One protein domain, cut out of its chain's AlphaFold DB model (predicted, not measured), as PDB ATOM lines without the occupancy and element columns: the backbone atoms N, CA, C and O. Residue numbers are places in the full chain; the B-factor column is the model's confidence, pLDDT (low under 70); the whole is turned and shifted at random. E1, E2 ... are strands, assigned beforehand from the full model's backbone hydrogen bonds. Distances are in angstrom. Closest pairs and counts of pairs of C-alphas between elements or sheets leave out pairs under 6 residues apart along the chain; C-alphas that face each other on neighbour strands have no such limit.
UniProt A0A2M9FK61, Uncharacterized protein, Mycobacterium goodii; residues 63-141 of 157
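What this domain is: This is residues 63 to 141 of the 157 residues of an uncharacterized protein of Mycobacterium goodii (UniProt A0A2M9FK61). A strongly twisted four-stranded sheet has a two-stranded hairpin, E2 and E3, crossed over part of one face, a small sandwich; a tail, residues 122 to 141, runs outside it. The 79 printed residues hold six named strands, E1 to E6: all strand, though under half, 35, are in named elements. The large sheet's order is E1, E4, E5, E6, antiparallel. It is compact, radius of gyration of the C-alphas 12.0 A, spans 33 by 28 by 22 A.

How they stand to each other: E1, residues 68 to 74, neighbours E4, residues 98 to 104; N 71 and O 101 are 2.9 A apart. E4, E5, residues 107 to 112, and E6, residues 115 to 121, form a meander, successive antiparallel neighbours; N 102 and O 109 are 2.8 A apart, N 110 and O 118 2.9 A. In the hairpin E2, residues 80 to 83, and E3, residues 86 to 89, N 81 and O 88 are 2.9 A apart. The closest C-alphas of E1 and E2, Thr 71 and Ser 83, are 5.7 A apart.

Where its parts are: E1, 19.4 A long, begins at C-alpha 68 (146.269, -107.834, 156.886); E6, 18.5 A, ends at C-alpha 121 (147.365, -106.983, 142.881).

The domain as a whole: The printed part has no cut. The model's pLDDT is under 70 in 25 residues, among them residues 120 to 141.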
ATOM      1  N   ARG A  63     132.779-106.853 150.090       83.69
ATOM      2  CA  ARG A  63     133.984-107.667 150.224       83.69
ATOM      3  C   ARG A  63     134.133-108.082 151.691       83.69
ATOM      4  O   ARG A  63     134.128-107.192 152.544       83.69
ATOM      5  N   PRO A  64     134.287-109.385 151.989       84.56
ATOM      6  CA  PRO A  64     134.577-109.845 153.339       84.56
ATOM      7  C   PRO A  64     135.814-109.156 153.911       84.56
ATOM      8  O   PRO A  64     136.736-108.793 153.175       84.56
ATOM      9  N   PHE A  65     135.845-109.006 155.232       85.06
ATOM     10  CA  PHE A  65     137.044-108.542 155.911       85.06
ATOM     11  C   PHE A  65     138.181-109.548 155.697       85.06
ATOM     12  O   PHE A  65     138.040-110.732 155.999       85.06
ATOM     13  N   GLU A  66     139.313-109.064 155.196       85.38
ATOM     14  CA  GLU A  66     140.515-109.867 155.000       85.38
ATOM     15  C   GLU A  66     141.597-109.387 155.972       85.38
ATOM     16  O   GLU A  66     141.937-108.196 155.972       85.38
ATOM     17  N   PRO A  67     142.148-110.281 156.811       86.06
ATOM     18  CA  PRO A  67     143.197-109.904 157.741       86.06
ATOM     19  C   PRO A  67     144.434-109.443 156.969       86.06
ATOM     20  O   PRO A  67     144.840-110.050 155.976       86.06
ATOM     21  N   ALA A  68     145.036-108.357 157.446       90.25
ATOM     22  CA  ALA A  68     146.269-107.834 156.886       90.25
ATOM     23  C   ALA A  68     147.474-108.398 157.646       90.25
ATOM     24  O   ALA A  68     147.561-108.271 158.867       90.25
ATOM     25  N   ILE A  69     148.419-108.979 156.915       89.50
ATOM     26  CA  ILE A  69     149.711-109.419 157.434       89.50
ATOM     27  C   ILE A  69     150.730-108.323 157.149       89.50
ATOM     28  O   ILE A  69     150.857-107.863 156.014       89.50
ATOM     29  N   TYR A  70     151.470-107.923 158.181       91.75
ATOM     30  CA  TYR A  70     152.541-106.943 158.068       91.75
ATOM     31  C   TYR A  70     153.897-107.629 158.192       91.75
ATOM     32  O   TYR A  70     154.130-108.428 159.099       91.75
ATOM     33  N   THR A  71     154.809-107.316 157.282       91.56
ATOM     34  CA  THR A  71     156.191-107.797 157.307       91.56
ATOM     35  C   THR A  71     157.125-106.615 157.124       91.56
ATOM     36  O   THR A  71     156.904-105.791 156.243       91.56
ATOM     37  N   VAL A  72     158.183-106.530 157.926       92.88
ATOM     38  CA  VAL A  72     159.237-105.527 157.739       92.88
ATOM     39  C   VAL A  72     160.465-106.228 157.178       92.88
ATOM     40  O   VAL A  72     160.962-107.173 157.784       92.88
ATOM     41  N   GLY A  73     160.966-105.752 156.042       90.69
ATOM     42  CA  GLY A  73     162.116-106.347 155.363       90.69
ATOM     43  C   GLY A  73     162.977-105.297 154.676       90.69
ATOM     44  O   GLY A  73     162.485-104.239 154.285       90.69
ATOM     45  N   ALA A  74     164.272-105.580 154.554       92.31
ATOM     46  CA  ALA A  74     165.143-104.814 153.674       92.31
ATOM     47  C   ALA A  74     164.930-105.265 152.226       92.31
ATOM     48  O   ALA A  74     164.724-106.453 151.965       92.31
ATOM     49  N   VAL A  75     164.981-104.320 151.295       91.31
ATOM     50  CA  VAL A  75     164.941-104.623 149.865       91.31
ATOM     51  C   VAL A  75     166.266-105.255 149.455       91.31
ATOM     52  O   VAL A  75     167.327-104.648 149.615       91.31
ATOM     53  N   ALA A  76     166.191-106.469 148.917       89.38
ATOM     54  CA  ALA A  76     167.343-107.215 148.446       89.38
ATOM     55  C   ALA A  76     167.954-106.585 147.173       89.38
ATOM     56  O   ALA A  76     167.282-105.822 146.471       89.38
ATOM     57  N   PRO A  77     169.227-106.890 146.850       92.88
ATOM     58  CA  PRO A  77     169.906-106.336 145.673       92.88
ATOM     59  C   PRO A  77     169.210-106.635 144.338       92.88
ATOM     60  O   PRO A  77     169.334-105.866 143.389       92.88
ATOM     61  N   ASP A  78     168.433-107.716 144.269       88.62
ATOM     62  CA  ASP A  78     167.601-108.082 143.121       88.62
ATOM     63  C   ASP A  78     166.283-107.284 143.042       88.62
ATOM     64  O   ASP A  78     165.401-107.627 142.256       88.62
ATOM     65  N   CYS A  79     166.134-106.221 143.842       87.25
ATOM     66  CA  CYS A  79     164.946-105.371 143.939       87.25
ATOM     67  C   CYS A  79     163.682-106.119 144.389       87.25
ATOM     68  O   CYS A  79     162.581-105.779 143.952       87.25
ATOM     69  N   HIS A  80     163.817-107.111 145.275       85.94
ATOM     70  CA  HIS A  80     162.680-107.804 145.878       85.94
ATOM     71  C   HIS A  80     162.635-107.659 147.401       85.94
ATOM     72  O   HIS A  80     163.648-107.497 148.078       85.94
ATOM     73  N   VAL A  81     161.429-107.756 147.958       88.88
ATOM     74  CA  VAL A  81     161.191-107.915 149.397       88.88
ATOM     75  C   VAL A  81     160.330-109.149 149.640       88.88
ATOM     76  O   VAL A  81     159.374-109.414 148.908       88.88
ATOM     77  N   ARG A  82     160.670-109.925 150.670       86.06
ATOM     78  CA  ARG A  82     159.916-111.117 151.066       86.06
ATOM     79  C   ARG A  82     158.781-110.747 152.020       86.06
ATOM     80  O   ARG A  82     159.006-110.035 152.995       86.06
ATOM     81  N   SER A  83     157.585-111.282 151.788       85.00
ATOM     82  CA  SER A  83     156.493-111.292 152.770       85.00
ATOM     83  C   SER A  83     155.778-112.643 152.721       85.00
ATOM     84  O   SER A  83     155.361-113.109 151.659       85.00
ATOM     85  N   GLY A  84     155.719-113.316 153.874       82.69
ATOM     86  CA  GLY A  84     155.324-114.722 153.959       82.69
ATOM     87  C   GLY A  84     156.203-115.624 153.079       82.69
ATOM     88  O   GLY A  84     157.438-115.605 153.168       82.69
ATOM     89  N   ASN A  85     155.551-116.390 152.205       80.75
ATOM     90  CA  ASN A  85     156.194-117.305 151.256       80.75
ATOM     91  C   ASN A  85     156.398-116.704 149.854       80.75
ATOM     92  O   ASN A  85     156.810-117.416 148.943       80.75
ATOM     93  N   ALA A  86     156.145-115.404 149.670       81.75
ATOM     94  CA  ALA A  86     156.258-114.732 148.379       81.75
ATOM     95  C   ALA A  86     157.300-113.603 148.394       81.75
ATOM     96  O   ALA A  86     157.598-113.004 149.432       81.75
ATOM     97  N   PHE A  87     157.830-113.300 147.208       84.12
ATOM     98  CA  PHE A  87     158.710-112.164 146.950       84.12
ATOM     99  C   PHE A  87     158.001-111.164 146.048       84.12
ATOM    100  O   PHE A  87     157.348-111.541 145.075       84.12
ATOM    101  N   TYR A  88     158.164-109.886 146.357       84.31
ATOM    102  CA  TYR A  88     157.520-108.799 145.641       84.31
ATOM    103  C   TYR A  88     158.569-107.823 145.136       84.31
ATOM    104  O   TYR A  88     159.419-107.375 145.905       84.31
ATOM    105  N   SER A  89     158.508-107.504 143.846       82.56
ATOM    106  CA  SER A  89     159.422-106.551 143.223       82.56
ATOM    107  C   SER A  89     159.127-105.130 143.693       82.56
ATOM    108  O   SER A  89     157.969-104.768 143.898       82.56
ATOM    109  N   VAL A  90     160.168-104.315 143.811       83.19
ATOM    110  CA  VAL A  90     160.080-102.912 144.213       83.19
ATOM    111  C   VAL A  90     160.902-102.014 143.298       83.19
ATOM    112  O   VAL A  90     161.821-102.491 142.631       83.19
ATOM    113  N   PRO A  91     160.617-100.701 143.257       84.31
ATOM    114  CA  PRO A  91     161.481 -99.762 142.558       84.31
ATOM    115  C   PRO A  91     162.915 -99.826 143.093       84.31
ATOM    116  O   PRO A  91     163.129 -99.773 144.304       84.31
ATOM    117  N   TRP A  92     163.894 -99.839 142.187       82.81
ATOM    118  CA  TRP A  92     165.327 -99.898 142.516       82.81
ATOM    119  C   TRP A  92     165.784 -98.800 143.487       82.81
ATOM    120  O   TRP A  92     166.733 -98.985 144.238       82.81
ATOM    121  N   ARG A  93     165.078 -97.662 143.527       87.00
ATOM    122  CA  ARG A  93     165.343 -96.555 144.460       87.00
ATOM    123  C   ARG A  93     165.243 -96.969 145.931       87.00
ATOM    124  O   ARG A  93     165.780 -96.279 146.790       87.00
ATOM    125  N   LEU A  94     164.541 -98.065 146.219       86.06
ATOM    126  CA  LEU A  94     164.379 -98.613 147.563       86.06
ATOM    127  C   LEU A  94     165.423 -99.680 147.906       86.06
ATOM    128  O   LEU A  94     165.352-100.230 148.999       86.06
ATOM    129  N   LEU A  95     166.368 -99.994 147.012       89.44
ATOM    130  CA  LEU A  95     167.393-101.014 147.239       89.44
ATOM    131  C   LEU A  95     168.142-100.752 148.554       89.44
ATOM    132  O   LEU A  95     168.567 -99.631 148.828       89.44
ATOM    133  N   GLY A  96     168.249-101.784 149.395       89.25
ATOM    134  CA  GLY A  96     168.866-101.701 150.722       89.25
ATOM    135  C   GLY A  96     168.036-100.973 151.788       89.25
ATOM    136  O   GLY A  96     168.368-101.051 152.970       89.25
ATOM    137  N   GLN A  97     166.940-100.300 151.424       91.12
ATOM    138  CA  GLN A  97     166.065 -99.637 152.391       91.12
ATOM    139  C   GLN A  97     165.147-100.642 153.090       91.12
ATOM    140  O   GLN A  97     164.763-101.668 152.524       91.12
ATOM    141  N   ARG A  98     164.749-100.325 154.327       92.50
ATOM    142  CA  ARG A  98     163.716-101.080 155.048       92.50
ATOM    143  C   ARG A  98     162.335-100.588 154.641       92.50
ATOM    144  O   ARG A  98     162.040 -99.399 154.740       92.50
ATOM    145  N   VAL A  99     161.486-101.524 154.239       91.81
ATOM    146  CA  VAL A  99     160.093-101.273 153.877       91.81
ATOM    147  C   VAL A  99     159.167-102.154 154.705       91.81
ATOM    148  O   VAL A  99     159.525-103.263 155.114       91.81
ATOM    149  N   THR A 100     157.962-101.653 154.941       92.94
ATOM    150  CA  THR A 100     156.863-102.410 155.534       92.94
ATOM    151  C   THR A 100     155.950-102.882 154.417       92.94
ATOM    152  O   THR A 100     155.396-102.073 153.677       92.94
ATOM    153  N   VAL A 101     155.772-104.189 154.297       90.44
ATOM    154  CA  VAL A 101     154.840-104.822 153.367       90.44
ATOM    155  C   VAL A 101     153.566-105.164 154.125       90.44
ATOM    156  O   VAL A 101     153.626-105.807 155.168       90.44
ATOM    157  N   ARG A 102     152.419-104.747 153.597       90.75
ATOM    158  CA  ARG A 102     151.084-105.123 154.061       90.75
ATOM    159  C   ARG A 102     150.432-105.990 152.992       90.75
ATOM    160  O   ARG A 102     150.116-105.487 151.917       90.75
ATOM    161  N   ALA A 103     150.203-107.257 153.295       88.00
ATOM    162  CA  ALA A 103     149.455-108.171 152.439       88.00
ATOM    163  C   ALA A 103     148.052-108.382 153.020       88.00
ATOM    164  O   ALA A 103     147.924-108.812 154.163       88.00
ATOM    165  N   ALA A 104     147.008-108.056 152.260       86.25
ATOM    166  CA  ALA A 104     145.612-108.243 152.644       86.25
ATOM    167  C   ALA A 104     144.823-108.776 151.440       86.25
ATOM    168  O   ALA A 104     144.628-108.064 150.454       86.25
ATOM    169  N   GLY A 105     144.414-110.044 151.513       82.69
ATOM    170  CA  GLY A 105     143.754-110.736 150.408       82.69
ATOM    171  C   GLY A 105     144.604-110.774 149.143       82.69
ATOM    172  O   GLY A 105     145.693-111.338 149.137       82.69
ATOM    173  N   ASP A 106     144.086-110.175 148.073       79.75
ATOM    174  CA  ASP A 106     144.750-110.052 146.770       79.75
ATOM    175  C   ASP A 106     145.526-108.737 146.602       79.75
ATOM    176  O   ASP A 106     146.033-108.445 145.522       79.75
ATOM    177  N   VAL A 107     145.639-107.932 147.658       83.12
ATOM    178  CA  VAL A 107     146.329-106.647 147.625       83.12
ATOM    179  C   VAL A 107     147.594-106.708 148.469       83.12
ATOM    180  O   VAL A 107     147.563-107.013 149.661       83.12
ATOM    181  N   VAL A 108     148.713-106.331 147.858       85.69
ATOM    182  CA  VAL A 108     149.989-106.140 148.542       85.69
ATOM    183  C   VAL A 108     150.414-104.692 148.405       85.69
ATOM    184  O   VAL A 108     150.519-104.145 147.308       85.69
ATOM    185  N   GLN A 109     150.633-104.061 149.548       88.06
ATOM    186  CA  GLN A 109     151.022-102.669 149.674       88.06
ATOM    187  C   GLN A 109     152.390-102.579 150.317       88.06
ATOM    188  O   GLN A 109     152.709-103.359 151.213       88.06
ATOM    189  N   MET A 110     153.182-101.602 149.901       87.19
ATOM    190  CA  MET A 110     154.479-101.347 150.512       87.19
ATOM    191  C   MET A 110     154.610 -99.912 150.957       87.19
ATOM    192  O   MET A 110     154.201 -98.985 150.253       87.19
ATOM    193  N   PHE A 111     155.228 -99.756 152.117       87.81
ATOM    194  CA  PHE A 111     155.408 -98.488 152.785       87.81
ATOM    195  C   PHE A 111     156.879 -98.280 153.119       87.81
ATOM    196  O   PHE A 111     157.535 -99.173 153.656       87.81
ATOM    197  N   GLN A 112     157.387 -97.089 152.826       85.50
ATOM    198  CA  GLN A 112     158.675 -96.615 153.319       85.50
ATOM    199  C   GLN A 112     158.362 -95.597 154.420       85.50
ATOM    200  O   GLN A 112     157.703 -94.588 154.173       85.50
ATOM    201  N   ALA A 113     158.714 -95.937 155.663       77.75
ATOM    202  CA  ALA A 113     158.197 -95.273 156.864       77.75
ATOM    203  C   ALA A 113     156.652 -95.187 156.871       77.75
ATOM    204  O   ALA A 113     155.983 -96.206 157.043       77.75
ATOM    205  N   HIS A 114     156.090 -93.992 156.662       66.88
ATOM    206  CA  HIS A 114     154.644 -93.742 156.611       66.88
ATOM    207  C   HIS A 114     154.113 -93.496 155.191       66.88
ATOM    208  O   HIS A 114     152.913 -93.289 155.010       66.88
ATOM    209  N   PHE A 115     154.982 -93.510 154.179       72.69
ATOM    210  CA  PHE A 115     154.601 -93.202 152.806       72.69
ATOM    211  C   PHE A 115     154.292 -94.468 152.026       72.69
ATOM    212  O   PHE A 115     155.054 -95.432 152.049       72.69
ATOM    213  N   PHE A 116     153.171 -94.444 151.311       75.38
ATOM    214  CA  PHE A 116     152.794 -95.485 150.369       75.38
ATOM    215  C   PHE A 116     153.683 -95.420 149.126       75.38
ATOM    216  O   PHE A 116     153.787 -94.364 148.503       75.38
ATOM    217  N   VAL A 117     154.307 -96.540 148.755       69.44
ATOM    218  CA  VAL A 117     155.272 -96.571 147.644       69.44
ATOM    219  C   VAL A 117     154.841 -97.485 146.501       69.44
ATOM    220  O   VAL A 117     155.134 -97.180 145.345       69.44
ATOM    221  N   LEU A 118     154.153 -98.594 146.785       69.38
ATOM    222  CA  LEU A 118     153.790 -99.564 145.750       69.38
ATOM    223  C   LEU A 118     152.505-100.327 146.080       69.38
ATOM    224  O   LEU A 118     152.322-100.775 147.213       69.38
ATOM    225  N   LEU A 119     151.670-100.529 145.053       73.88
ATOM    226  CA  LEU A 119     150.557-101.478 145.037       73.88
ATOM    227  C   LEU A 119     150.888-102.630 144.088       73.88
ATOM    228  O   LEU A 119     151.291-102.395 142.950       73.88
ATOM    229  N   ARG A 120     150.622-103.867 144.501       69.12
ATOM    230  CA  ARG A 120     150.510-105.001 143.583       69.12
ATOM    231  C   ARG A 120     149.234-105.767 143.880       69.12
ATOM    232  O   ARG A 120     148.975-106.124 145.025       69.12
ATOM    233  N   TRP A 121     148.462-106.029 142.832       60.75
ATOM    234  CA  TRP A 121     147.365-106.983 142.881       60.75
ATOM    235  C   TRP A 121     147.961-108.379 142.666       60.75
ATOM    236  O   TRP A 121     148.529-108.658 141.610       60.75
ATOM    237  N   GLY A 122     147.920-109.226 143.688       56.69
ATOM    238  CA  GLY A 122     148.325-110.624 143.620       56.69
ATOM    239  C   GLY A 122     147.092-111.506 143.483       56.69
ATOM    240  O   GLY A 122     146.300-111.592 144.414       56.69
ATOM    241  N   GLY A 123     146.915-112.169 142.339       48.84
ATOM    242  CA  GLY A 123     145.921-113.237 142.220       48.84
ATOM    243  C   GLY A 123     146.151-114.291 143.309       48.84
ATOM    244  O   GLY A 123     147.287-114.683 143.566       48.84
ATOM    245  N   ARG A 124     145.078-114.699 143.987       42.03
ATOM    246  CA  ARG A 124     145.096-115.622 145.129       42.03
ATOM    247  C   ARG A 124     145.715-116.974 144.720       42.03
ATOM    248  O   ARG A 124     145.092-117.711 143.965       42.03
ATOM    249  N   GLY A 125     146.909-117.303 145.216       41.34
ATOM    250  CA  GLY A 125     147.535-118.619 145.038       41.34
ATOM    251  C   GLY A 125     149.001-118.653 145.472       41.34
ATOM    252  O   GLY A 125     149.714-117.668 145.295       41.34
ATOM    253  N   ASP A 126     149.438-119.788 146.026       39.12
ATOM    254  CA  ASP A 126     150.804-120.113 146.481       39.12
ATOM    255  C   ASP A 126     151.826-120.207 145.332       39.12
ATOM    256  O   ASP A 126     152.574-121.173 145.178       39.12
ATOM    257  N   HIS A 127     151.875-119.180 144.494       38.25
ATOM    258  CA  HIS A 127     152.786-119.109 143.374       38.25
ATOM    259  C   HIS A 127     153.660-117.876 143.508       38.25
ATOM    260  O   HIS A 127     153.198-116.761 143.739       38.25
ATOM    261  N   VAL A 128     154.959-118.093 143.322       41.84
ATOM    262  CA  VAL A 128     155.915-117.058 142.949       41.84
ATOM    263  C   VAL A 128     155.308-116.291 141.767       41.84
ATOM    264  O   VAL A 128     155.336-116.772 140.636       41.84
ATOM    265  N   VAL A 129     154.714-115.120 142.021       41.44
ATOM    266  CA  VAL A 129     154.061-114.311 140.981       41.44
ATOM    267  C   VAL A 129     155.133-113.570 140.181       41.44
ATOM    268  O   VAL A 129     155.307-112.355 140.299       41.44
ATOM    269  N   ARG A 130     155.874-114.323 139.365       39.00
ATOM    270  CA  ARG A 130     156.688-113.802 138.269       39.00
ATOM    271  C   ARG A 130     155.748-113.395 137.141       39.00
ATOM    272  O   ARG A 130     155.061-114.239 136.582       39.00
ATOM    273  N   GLY A 131     155.743-112.112 136.800       33.56
ATOM    274  CA  GLY A 131     155.097-111.631 135.581       33.56
ATOM    275  C   GLY A 131     154.132-110.473 135.802       33.56
ATOM    276  O   GLY A 131     153.201-110.548 136.600       33.56
ATOM    277  N   LEU A 132     154.467-109.380 135.118       35.91
ATOM    278  CA  LEU A 132     153.634-108.359 134.478       35.91
ATOM    279  C   LEU A 132     152.288-107.975 135.107       35.91
ATOM    280  O   LEU A 132     151.317-108.718 135.118       35.91
ATOM    281  N   GLY A 133     152.254-106.724 135.563       33.16
ATOM    282  CA  GLY A 133     151.082-106.038 136.095       33.16
ATOM    283  C   GLY A 133     151.518-105.008 137.130       33.16
ATOM    284  O   GLY A 133     151.129-105.082 138.291       33.16
ATOM    285  N   VAL A 134     152.449-104.132 136.750       37.06
ATOM    286  CA  VAL A 134     152.953-103.071 137.622       37.06
ATOM    287  C   VAL A 134     152.021-101.876 137.462       37.06
ATOM    288  O   VAL A 134     152.194-101.060 136.563       37.06
ATOM    289  N   ALA A 135     151.018-101.766 138.329       34.28
ATOM    290  CA  ALA A 135     150.366-100.486 138.558       34.28
ATOM    291  C   ALA A 135     151.209 -99.721 139.588       34.28
ATOM    292  O   ALA A 135     150.983 -99.818 140.794       34.28
ATOM    293  N   ILE A 136     152.224 -98.981 139.123       36.31
ATOM    294  CA  ILE A 136     152.851 -97.942 139.950       36.31
ATOM    295  C   ILE A 136     151.803 -96.845 140.118       36.31
ATOM    296  O   ILE A 136     151.678 -95.951 139.289       36.31
ATOM    297  N   VAL A 137     151.032 -96.915 141.197       33.31
ATOM    298  CA  VAL A 137     150.311 -95.745 141.692       33.31
ATOM    299  C   VAL A 137     151.224 -95.085 142.716       33.31
ATOM    300  O   VAL A 137     151.118 -95.316 143.917       33.31
ATOM    301  N   ALA A 138     152.181 -94.296 142.229       30.02
ATOM    302  CA  ALA A 138     152.895 -93.357 143.077       30.02
ATOM    303  C   ALA A 138     151.915 -92.230 143.426       30.02
ATOM    304  O   ALA A 138     151.752 -91.286 142.659       30.02
ATOM    305  N   VAL A 139     151.228 -92.326 144.567       28.75
ATOM    306  CA  VAL A 139     150.554 -91.151 145.131       28.75
ATOM    307  C   VAL A 139     151.640 -90.287 145.760       28.75
ATOM    308  O   VAL A 139     151.906 -90.356 146.958       28.75
ATOM    309  N   THR A 140     152.304 -89.468 144.947       25.62
ATOM    310  CA  THR A 140     153.072 -88.330 145.448       25.62
ATOM    311  C   THR A 140     152.078 -87.306 145.980       25.62
ATOM    312  O   THR A 140     151.651 -86.392 145.276       25.62
ATOM    313  N   ARG A 141     151.670 -87.438 147.246       27.66
ATOM    314  CA  ARG A 141     151.007 -86.317 147.911       27.66
ATOM    315  C   ARG A 141     152.078 -85.285 148.249       27.66
ATOM    316  O   ARG A 141     152.772 -85.390 149.254       27.66
TER     317      ARG A 141